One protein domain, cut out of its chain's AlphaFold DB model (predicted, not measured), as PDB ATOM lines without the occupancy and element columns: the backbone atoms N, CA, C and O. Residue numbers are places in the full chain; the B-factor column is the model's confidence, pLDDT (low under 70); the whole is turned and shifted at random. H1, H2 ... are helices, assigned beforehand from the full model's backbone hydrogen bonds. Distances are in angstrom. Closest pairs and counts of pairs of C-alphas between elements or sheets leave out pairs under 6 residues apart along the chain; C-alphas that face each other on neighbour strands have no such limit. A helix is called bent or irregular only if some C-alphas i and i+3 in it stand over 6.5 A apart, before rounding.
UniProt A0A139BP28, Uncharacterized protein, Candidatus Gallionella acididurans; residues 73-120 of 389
ATOM      1  N   GLU A  73     -21.825 -25.302 -23.045       61.69
ATOM      2  CA  GLU A  73     -21.186 -25.393 -21.743       61.69
ATOM      3  C   GLU A  73     -21.849 -24.488 -20.696       61.69
ATOM      4  O   GLU A  73     -21.646 -24.697 -19.506       61.69
ATOM      5  N   SER A  74     -22.690 -23.522 -21.092       62.72
ATOM      6  CA  SER A  74     -23.454 -22.688 -20.150       62.72
ATOM      7  C   SER A  74     -24.374 -23.517 -19.247       62.72
ATOM      8  O   SER A  74     -24.577 -23.157 -18.085       62.72
ATOM      9  N   ALA A  75     -24.859 -24.667 -19.730       67.25
ATOM     10  CA  ALA A  75     -25.608 -25.630 -18.925       67.25
ATOM     11  C   ALA A  75     -24.758 -26.228 -17.787       67.25
ATOM     12  O   ALA A  75     -25.281 -26.478 -16.705       67.25
ATOM     13  N   LEU A  76     -23.436 -26.365 -17.970       69.81
ATOM     14  CA  LEU A  76     -22.517 -26.851 -16.927       69.81
ATOM     15  C   LEU A  76     -22.378 -25.869 -15.751       69.81
ATOM     16  O   LEU A  76     -21.914 -26.254 -14.679       69.81
ATOM     17  N   PHE A  77     -22.798 -24.617 -15.952       68.38
ATOM     18  CA  PHE A  77     -22.807 -23.548 -14.954       68.38
ATOM     19  C   PHE A  77     -24.230 -23.068 -14.631       68.38
ATOM     20  O   PHE A  77     -24.404 -21.927 -14.195       68.38
ATOM     21  N   GLN A  78     -25.252 -23.894 -14.889       72.38
ATOM     22  CA  GLN A  78     -26.665 -23.569 -14.645       72.38
ATOM     23  C   GLN A  78     -27.088 -22.233 -15.280       72.38
ATOM     24  O   GLN A  78     -27.727 -21.395 -14.646       72.38
ATOM     25  N   GLY A  79     -26.671 -22.001 -16.528       66.38
ATOM     26  CA  GLY A  79     -26.967 -20.766 -17.257       66.38
ATOM     27  C   GLY A  79     -26.181 -19.544 -16.772       66.38
ATOM     28  O   GLY A  79     -26.628 -18.424 -16.988       66.38
ATOM     29  N   GLY A  80     -25.029 -19.743 -16.119       61.03
ATOM     30  CA  GLY A  80     -24.165 -18.666 -15.613       61.03
ATOM     31  C   GLY A  80     -24.362 -18.335 -14.131       61.03
ATOM     32  O   GLY A  80     -23.796 -17.360 -13.647       61.03
ATOM     33  N   ASN A  81     -25.129 -19.146 -13.397       64.25
ATOM     34  CA  ASN A  81     -25.340 -18.993 -11.953       64.25
ATOM     35  C   ASN A  81     -24.154 -19.519 -11.108       64.25
ATOM     36  O   ASN A  81     -24.183 -19.465  -9.883       64.25
ATOM     37  N   GLY A  82     -23.123 -20.082 -11.752       63.97
ATOM     38  CA  GLY A  82     -21.888 -20.540 -11.102       63.97
ATOM     39  C   GLY A  82     -22.013 -21.847 -10.309       63.97
ATOM     40  O   GLY A  82     -21.020 -22.324  -9.762       63.97
ATOM     41  N   ASP A  83     -23.201 -22.456 -10.260       69.38
ATOM     42  CA  ASP A  83     -23.404 -23.751  -9.611       69.38
ATOM     43  C   ASP A  83     -22.941 -24.898 -10.517       69.38
ATOM     44  O   ASP A  83     -23.644 -25.333 -11.426       69.38
ATOM     45  N   THR A  84     -21.747 -25.410 -10.237       74.44
ATOM     46  CA  THR A  84     -21.160 -26.570 -10.921       74.44
ATOM     47  C   THR A  84     -21.509 -27.899 -10.248       74.44
ATOM     48  O   THR A  84     -21.193 -28.966 -10.785       74.44
ATOM     49  N   LYS A  85     -22.158 -27.878  -9.073       74.06
ATOM     50  CA  LYS A  85     -22.421 -29.092  -8.284       74.06
ATOM     51  C   LYS A  85     -23.454 -29.978  -8.964       74.06
ATOM     52  O   LYS A  85     -23.252 -31.189  -9.034       74.06
ATOM     53  N   THR A  86     -24.525 -29.376  -9.479       74.75
ATOM     54  CA  THR A  86     -25.618 -30.101 -10.140       74.75
ATOM     55  C   THR A  86     -25.106 -30.833 -11.385       74.75
ATOM     56  O   THR A  86     -25.142 -32.064 -11.422       74.75
ATOM     57  N   ALA A  87     -24.477 -30.111 -12.320       76.25
ATOM     58  CA  ALA A  87     -23.879 -30.696 -13.525       76.25
ATOM     59  C   ALA A  87     -22.779 -31.732 -13.209       76.25
ATOM     60  O   ALA A  87     -22.689 -32.782 -13.850       76.25
ATOM     61  N   GLY A  88     -21.960 -31.480 -12.180       75.94
ATOM     62  CA  GLY A  88     -20.956 -32.435 -11.709       75.94
ATOM     63  C   GLY A  88     -21.571 -33.741 -11.193       75.94
ATOM     64  O   GLY A  88     -21.079 -34.823 -11.516       75.94
ATOM     65  N   SER A  89     -22.664 -33.658 -10.427       78.38
ATOM     66  CA  SER A  89     -23.369 -34.834  -9.902       78.38
ATOM     67  C   SER A  89     -23.998 -35.681 -11.011       78.38
ATOM     68  O   SER A  89     -23.831 -36.901 -11.018       78.38
ATOM     69  N   GLU A  90     -24.611 -35.039 -12.007       81.19
ATOM     70  CA  GLU A  90     -25.192 -35.709 -13.171       81.19
ATOM     71  C   GLU A  90     -24.120 -36.428 -13.990       81.19
ATOM     72  O   GLU A  90     -24.303 -37.583 -14.383       81.19
ATOM     73  N   LYS A  91     -22.958 -35.791 -14.189       82.81
ATOM     74  CA  LYS A  91     -21.835 -36.403 -14.905       82.81
ATOM     75  C   LYS A  91     -21.293 -37.639 -14.183       82.81
ATOM     76  O   LYS A  91     -20.989 -38.639 -14.836       82.81
ATOM     77  N   ILE A  92     -21.209 -37.601 -12.851       83.19
ATOM     78  CA  ILE A  92     -20.823 -38.764 -12.037       83.19
ATOM     79  C   ILE A  92     -21.844 -39.896 -12.208       83.19
ATOM     80  O   ILE A  92     -21.450 -41.028 -12.496       83.19
ATOM     81  N   SER A  93     -23.143 -39.607 -12.098       83.56
ATOM     82  CA  SER A  93     -24.209 -40.607 -12.271       83.56
ATOM     83  C   SER A  93     -24.253 -41.197 -13.686       83.56
ATOM     84  O   SER A  93     -24.444 -42.406 -13.848       83.56
ATOM     85  N   ALA A  94     -24.010 -40.378 -14.711       83.31
ATOM     86  CA  ALA A  94     -23.946 -40.818 -16.101       83.31
ATOM     87  C   ALA A  94     -22.745 -41.744 -16.350       83.31
ATOM     88  O   ALA A  94     -22.895 -42.781 -16.987       83.31
ATOM     89  N   CYS A  95     -21.568 -41.432 -15.799       83.19
ATOM     90  CA  CYS A  95     -20.390 -42.294 -15.937       83.19
ATOM     91  C   CYS A  95     -20.478 -43.594 -15.121       83.19
ATOM     92  O   CYS A  95     -19.818 -44.572 -15.469       83.19
ATOM     93  N   GLN A  96     -21.285 -43.631 -14.055       81.06
ATOM     94  CA  GLN A  96     -21.511 -44.844 -13.260       81.06
ATOM     95  C   GLN A  96     -22.493 -45.823 -13.914       81.06
ATOM     96  O   GLN A  96     -22.344 -47.030 -13.738       81.06
ATOM     97  N   SER A  97     -23.500 -45.307 -14.625       79.38
ATOM     98  CA  SER A  97     -24.590 -46.107 -15.204       79.38
ATOM     99  C   SER A  97     -24.507 -46.281 -16.725       79.38
ATOM    100  O   SER A  97     -25.175 -47.156 -17.274       79.38
ATOM    101  N   GLY A  98     -23.692 -45.476 -17.408       74.62
ATOM    102  CA  GLY A  98     -23.517 -45.523 -18.856       74.62
ATOM    103  C   GLY A  98     -22.768 -46.764 -19.341       74.62
ATOM    104  O   GLY A  98     -21.859 -47.266 -18.679       74.62
ATOM    105  N   ALA A  99     -23.133 -47.242 -20.533       76.00
ATOM    106  CA  ALA A  99     -22.352 -48.249 -21.244       76.00
ATOM    107  C   ALA A  99     -20.960 -47.695 -21.591       76.00
ATOM    108  O   ALA A  99     -20.807 -46.496 -21.831       76.00
ATOM    109  N   ALA A 100     -19.957 -48.574 -21.640       80.06
ATOM    110  CA  ALA A 100     -18.617 -48.192 -22.069       80.06
ATOM    111  C   ALA A 100     -18.670 -47.586 -23.479       80.06
ATOM    112  O   ALA A 100     -19.250 -48.170 -24.399       80.06
ATOM    113  N   ASN A 101     -18.076 -46.409 -23.636       80.56
ATOM    114  CA  ASN A 101     -17.934 -45.753 -24.920       80.56
ATOM    115  C   ASN A 101     -16.952 -46.569 -25.785       80.56
ATOM    116  O   ASN A 101     -15.844 -46.854 -25.323       80.56
ATOM    117  N   PRO A 102     -17.328 -46.954 -27.021       79.69
ATOM    118  CA  PRO A 102     -16.445 -47.692 -27.925       79.69
ATOM    119  C   PRO A 102     -15.148 -46.945 -28.267       79.69
ATOM    120  O   PRO A 102     -14.154 -47.574 -28.624       79.69
ATOM    121  N   ASP A 103     -15.155 -45.614 -28.173       79.81
ATOM    122  CA  ASP A 103     -13.971 -44.782 -28.349       79.81
ATOM    123  C   ASP A 103     -13.215 -44.635 -27.020       79.81
ATOM    124  O   ASP A 103     -13.683 -43.986 -26.080       79.81
ATOM    125  N   ALA A 104     -12.006 -45.201 -26.972       73.69
ATOM    126  CA  ALA A 104     -11.128 -45.172 -25.807       73.69
ATOM    127  C   ALA A 104     -10.777 -43.745 -25.345       73.69
ATOM    128  O   ALA A 104     -10.671 -43.501 -24.141       73.69
ATOM    129  N   PHE A 105     -10.644 -42.788 -26.271       69.94
ATOM    130  CA  PHE A 105     -10.362 -41.395 -25.925       69.94
ATOM    131  C   PHE A 105     -11.548 -40.747 -25.209       69.94
ATOM    132  O   PHE A 105     -11.372 -39.986 -24.260       69.94
ATOM    133  N   ASN A 106     -12.772 -41.074 -25.616       73.69
ATOM    134  CA  ASN A 106     -13.971 -40.571 -24.950       73.69
ATOM    135  C   ASN A 106     -14.273 -41.337 -23.651       73.69
ATOM    136  O   ASN A 106     -14.791 -40.757 -22.691       73.69
ATOM    137  N   GLN A 107     -13.895 -42.616 -23.588       83.81
ATOM    138  CA  GLN A 107     -14.062 -43.464 -22.411       83.81
ATOM    139  C   GLN A 107     -13.158 -43.047 -21.241       83.81
ATOM    140  O   GLN A 107     -13.605 -43.080 -20.090       83.81
ATOM    141  N   GLN A 108     -11.945 -42.551 -21.520       85.62
ATOM    142  CA  GLN A 108     -10.968 -42.170 -20.488       85.62
ATOM    143  C   GLN A 108     -11.525 -41.161 -19.463       85.62
ATOM    144  O   GLN A 108     -11.136 -41.173 -18.296       85.62
ATOM    145  N   ASN A 109     -12.469 -40.304 -19.872       80.88
ATOM    146  CA  ASN A 109     -13.110 -39.326 -18.993       80.88
ATOM    147  C   ASN A 109     -13.990 -40.019 -17.939       80.88
ATOM    148  O   ASN A 109     -13.854 -39.767 -16.741       80.88
ATOM    149  N   CYS A 110     -14.848 -40.952 -18.360       84.81
ATOM    150  CA  CYS A 110     -15.659 -41.713 -17.413       84.81
ATOM    151  C   CYS A 110     -14.828 -42.693 -16.582       84.81
ATOM    152  O   CYS A 110     -15.161 -42.911 -15.418       84.81
ATOM    153  N   ASP A 111     -13.724 -43.221 -17.112       84.56
ATOM    154  CA  ASP A 111     -12.793 -44.048 -16.337       84.56
ATOM    155  C   ASP A 111     -12.117 -43.242 -15.225       84.56
ATOM    156  O   ASP A 111     -12.090 -43.685 -14.075       84.56
ATOM    157  N   ALA A 112     -11.657 -42.024 -15.525       84.06
ATOM    158  CA  ALA A 112     -11.106 -41.109 -14.531       84.06
ATOM    159  C   ALA A 112     -12.155 -40.729 -13.473       84.06
ATOM    160  O   ALA A 112     -11.872 -40.795 -12.277       84.06
ATOM    161  N   ILE A 113     -13.385 -40.397 -13.878       85.12
ATOM    162  CA  ILE A 113     -14.481 -40.079 -12.948       85.12
ATOM    163  C   ILE A 113     -14.813 -41.282 -12.061       85.12
ATOM    164  O   ILE A 113     -14.932 -41.134 -10.844       85.12
ATOM    165  N   ASN A 114     -14.913 -42.479 -12.634       83.06
ATOM    166  CA  ASN A 114     -15.201 -43.700 -11.887       83.06
ATOM    167  C   ASN A 114     -14.053 -44.079 -10.951       83.06
ATOM    168  O   ASN A 114     -14.313 -44.473  -9.814       83.06
ATOM    169  N   PHE A 115     -12.801 -43.903 -11.369       80.94
ATOM    170  CA  PHE A 115     -11.636 -44.042 -10.497       80.94
ATOM    171  C   PHE A 115     -11.714 -43.049  -9.332       80.94
ATOM    172  O   PHE A 115     -11.567 -43.425  -8.169       80.94
ATOM    173  N   MET A 116     -12.032 -41.790  -9.623       76.31
ATOM    174  CA  MET A 116     -12.171 -40.741  -8.621       76.31
ATOM    175  C   MET A 116     -13.371 -40.970  -7.682       76.31
ATOM    176  O   MET A 116     -13.302 -40.568  -6.520       76.31
ATOM    177  N   ALA A 117     -14.450 -41.601  -8.143       75.06
ATOM    178  CA  ALA A 117     -15.651 -41.880  -7.355       75.06
ATOM    179  C   ALA A 117     -15.536 -43.166  -6.513       75.06
ATOM    180  O   ALA A 117     -16.021 -43.200  -5.382       75.06
ATOM    181  N   LYS A 118     -14.876 -44.208  -7.038       70.06
ATOM    182  CA  LYS A 118     -14.724 -45.534  -6.402       70.06
ATOM    183  C   LYS A 118     -13.554 -45.640  -5.424       70.06
ATOM    184  O   LYS A 118     -13.442 -46.651  -4.742       70.06
ATOM    185  N   ASN A 119     -12.742 -44.591  -5.288       61.03
ATOM    186  CA  ASN A 119     -11.677 -44.494  -4.285       61.03
ATOM    187  C   ASN A 119     -12.012 -43.502  -3.143       61.03
ATOM    188  O   ASN A 119     -11.222 -42.605  -2.843       61.03
ATOM    189  N   PRO A 120     -13.188 -43.599  -2.487       59.66
ATOM    190  CA  PRO A 120     -13.562 -42.673  -1.427       59.66
ATOM    191  C   PRO A 120     -12.745 -42.876  -0.146       59.66
ATOM    192  O   PRO A 120     -12.638 -41.936   0.634       59.66
TER     193      PRO A 120
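What this domain is: This is residues 73 to 120 of the 389 residues of an uncharacterized protein of Candidatus Gallionella acididurans (UniProt A0A139BP28). Picture a loose T of two long helices, H2 as its stem and H3 as its crossbar, with the short helix H1 at the foot of the stem. The later part of H2, residues 92 to 96, packs on H3 about halfway along it and nearly at right angles, while H1 packs on residues 87 to 88 of H2, away from H3. The printed part has 48 residues with three named helices, in the order H1, H2, H3, and no named strand; the class is all helix, with 33 of the residues in these helices. The whole is loose, with a radius of gyration of the C-alphas of 12.1 A, and the C-alphas span 32 by 26 by 15 A along their three main axes.

Where its parts are: Find C-alpha 73 at (-21.186, -25.393, -21.743); here H1 begins, residues 73 to 77, Glu 73 to Phe 77, and it covers 7.2 A from first to last C-alpha. Residues 78 to 84 follow, and then C-alpha 85 at (-22.421, -29.092, -8.284) begins H2, residues 85 to 97, Lys 85 to Ser 97. Watch the y column as you read on: H2 runs to C-alpha 97 at (-24.590, -46.107, -15.204), 18.5 A from its first C-alpha. After residues 98 to 103 comes H3, residues 104 to 118, Ala 104 to Lys 118, the longest helix with 15 residues. Now watch the z column, from C-alpha 104 at (-11.128, -45.172, -25.807) to C-alpha 118 at (-14.724, -45.534, -6.402); the length between these two is 19.7 A. H3 is neither bent nor irregular, but only just: C-alphas 106 and 109 are 6.1 A apart. Residues 119 to 120 follow it.

How they stand to each other: Start at H1, which touches H2, with 4 pairs of C-alphas within 8 A. Look for their closest C-alphas at Leu 76 and Ala 87, 5.3 A apart; H2 touches H1 with residues 87 to 88 alone. The centres of H1 and H2 are 13.6 A apart. Go on along H2 and you come to H3: the two touch, with 9 pairs of C-alphas within 8 A. Their closest C-alphas are those of Cys 95 and Cys 110, 5.0 A apart, and H2 touches H3 with residues 92 to 96 alone. The lines of H2 and H3 stand at 74 degrees, about perpendicular, and their centres are 11.7 A apart. H1 and H3 are apart. In the backbone of H2, every O i to N i+4 pair is within hydrogen-bond range. In H3 this is so for 9 of 11 pairs; in H1 it is so for 0 of 1, while 2 of its 2 O i to N i+3 pairs are within range.

The domain as a whole: Look for the two C-alphas farthest apart at Asn 81, in the link between H1 and H2, and at Pro 102, in the link between H2 and H3; they are 34.0 A apart. From the first printed C-alpha, Glu 73, to the last, Pro 120, the distance is 27.7 A. The printed part runs from 73 to 120 and has no cut. The link from H1 to H2 has 7 residues and the link from H2 to H3 has 6; both are short, and no link is long. In the B-factor column you will find the pLDDT, with a mean of 75.5 over the printed part. It is under 70 at 13 residues: 73 to 77, 79 to 83, 105, and 119 to 120. The mean is 66 in H1, 80 in H2 and 79 in H3.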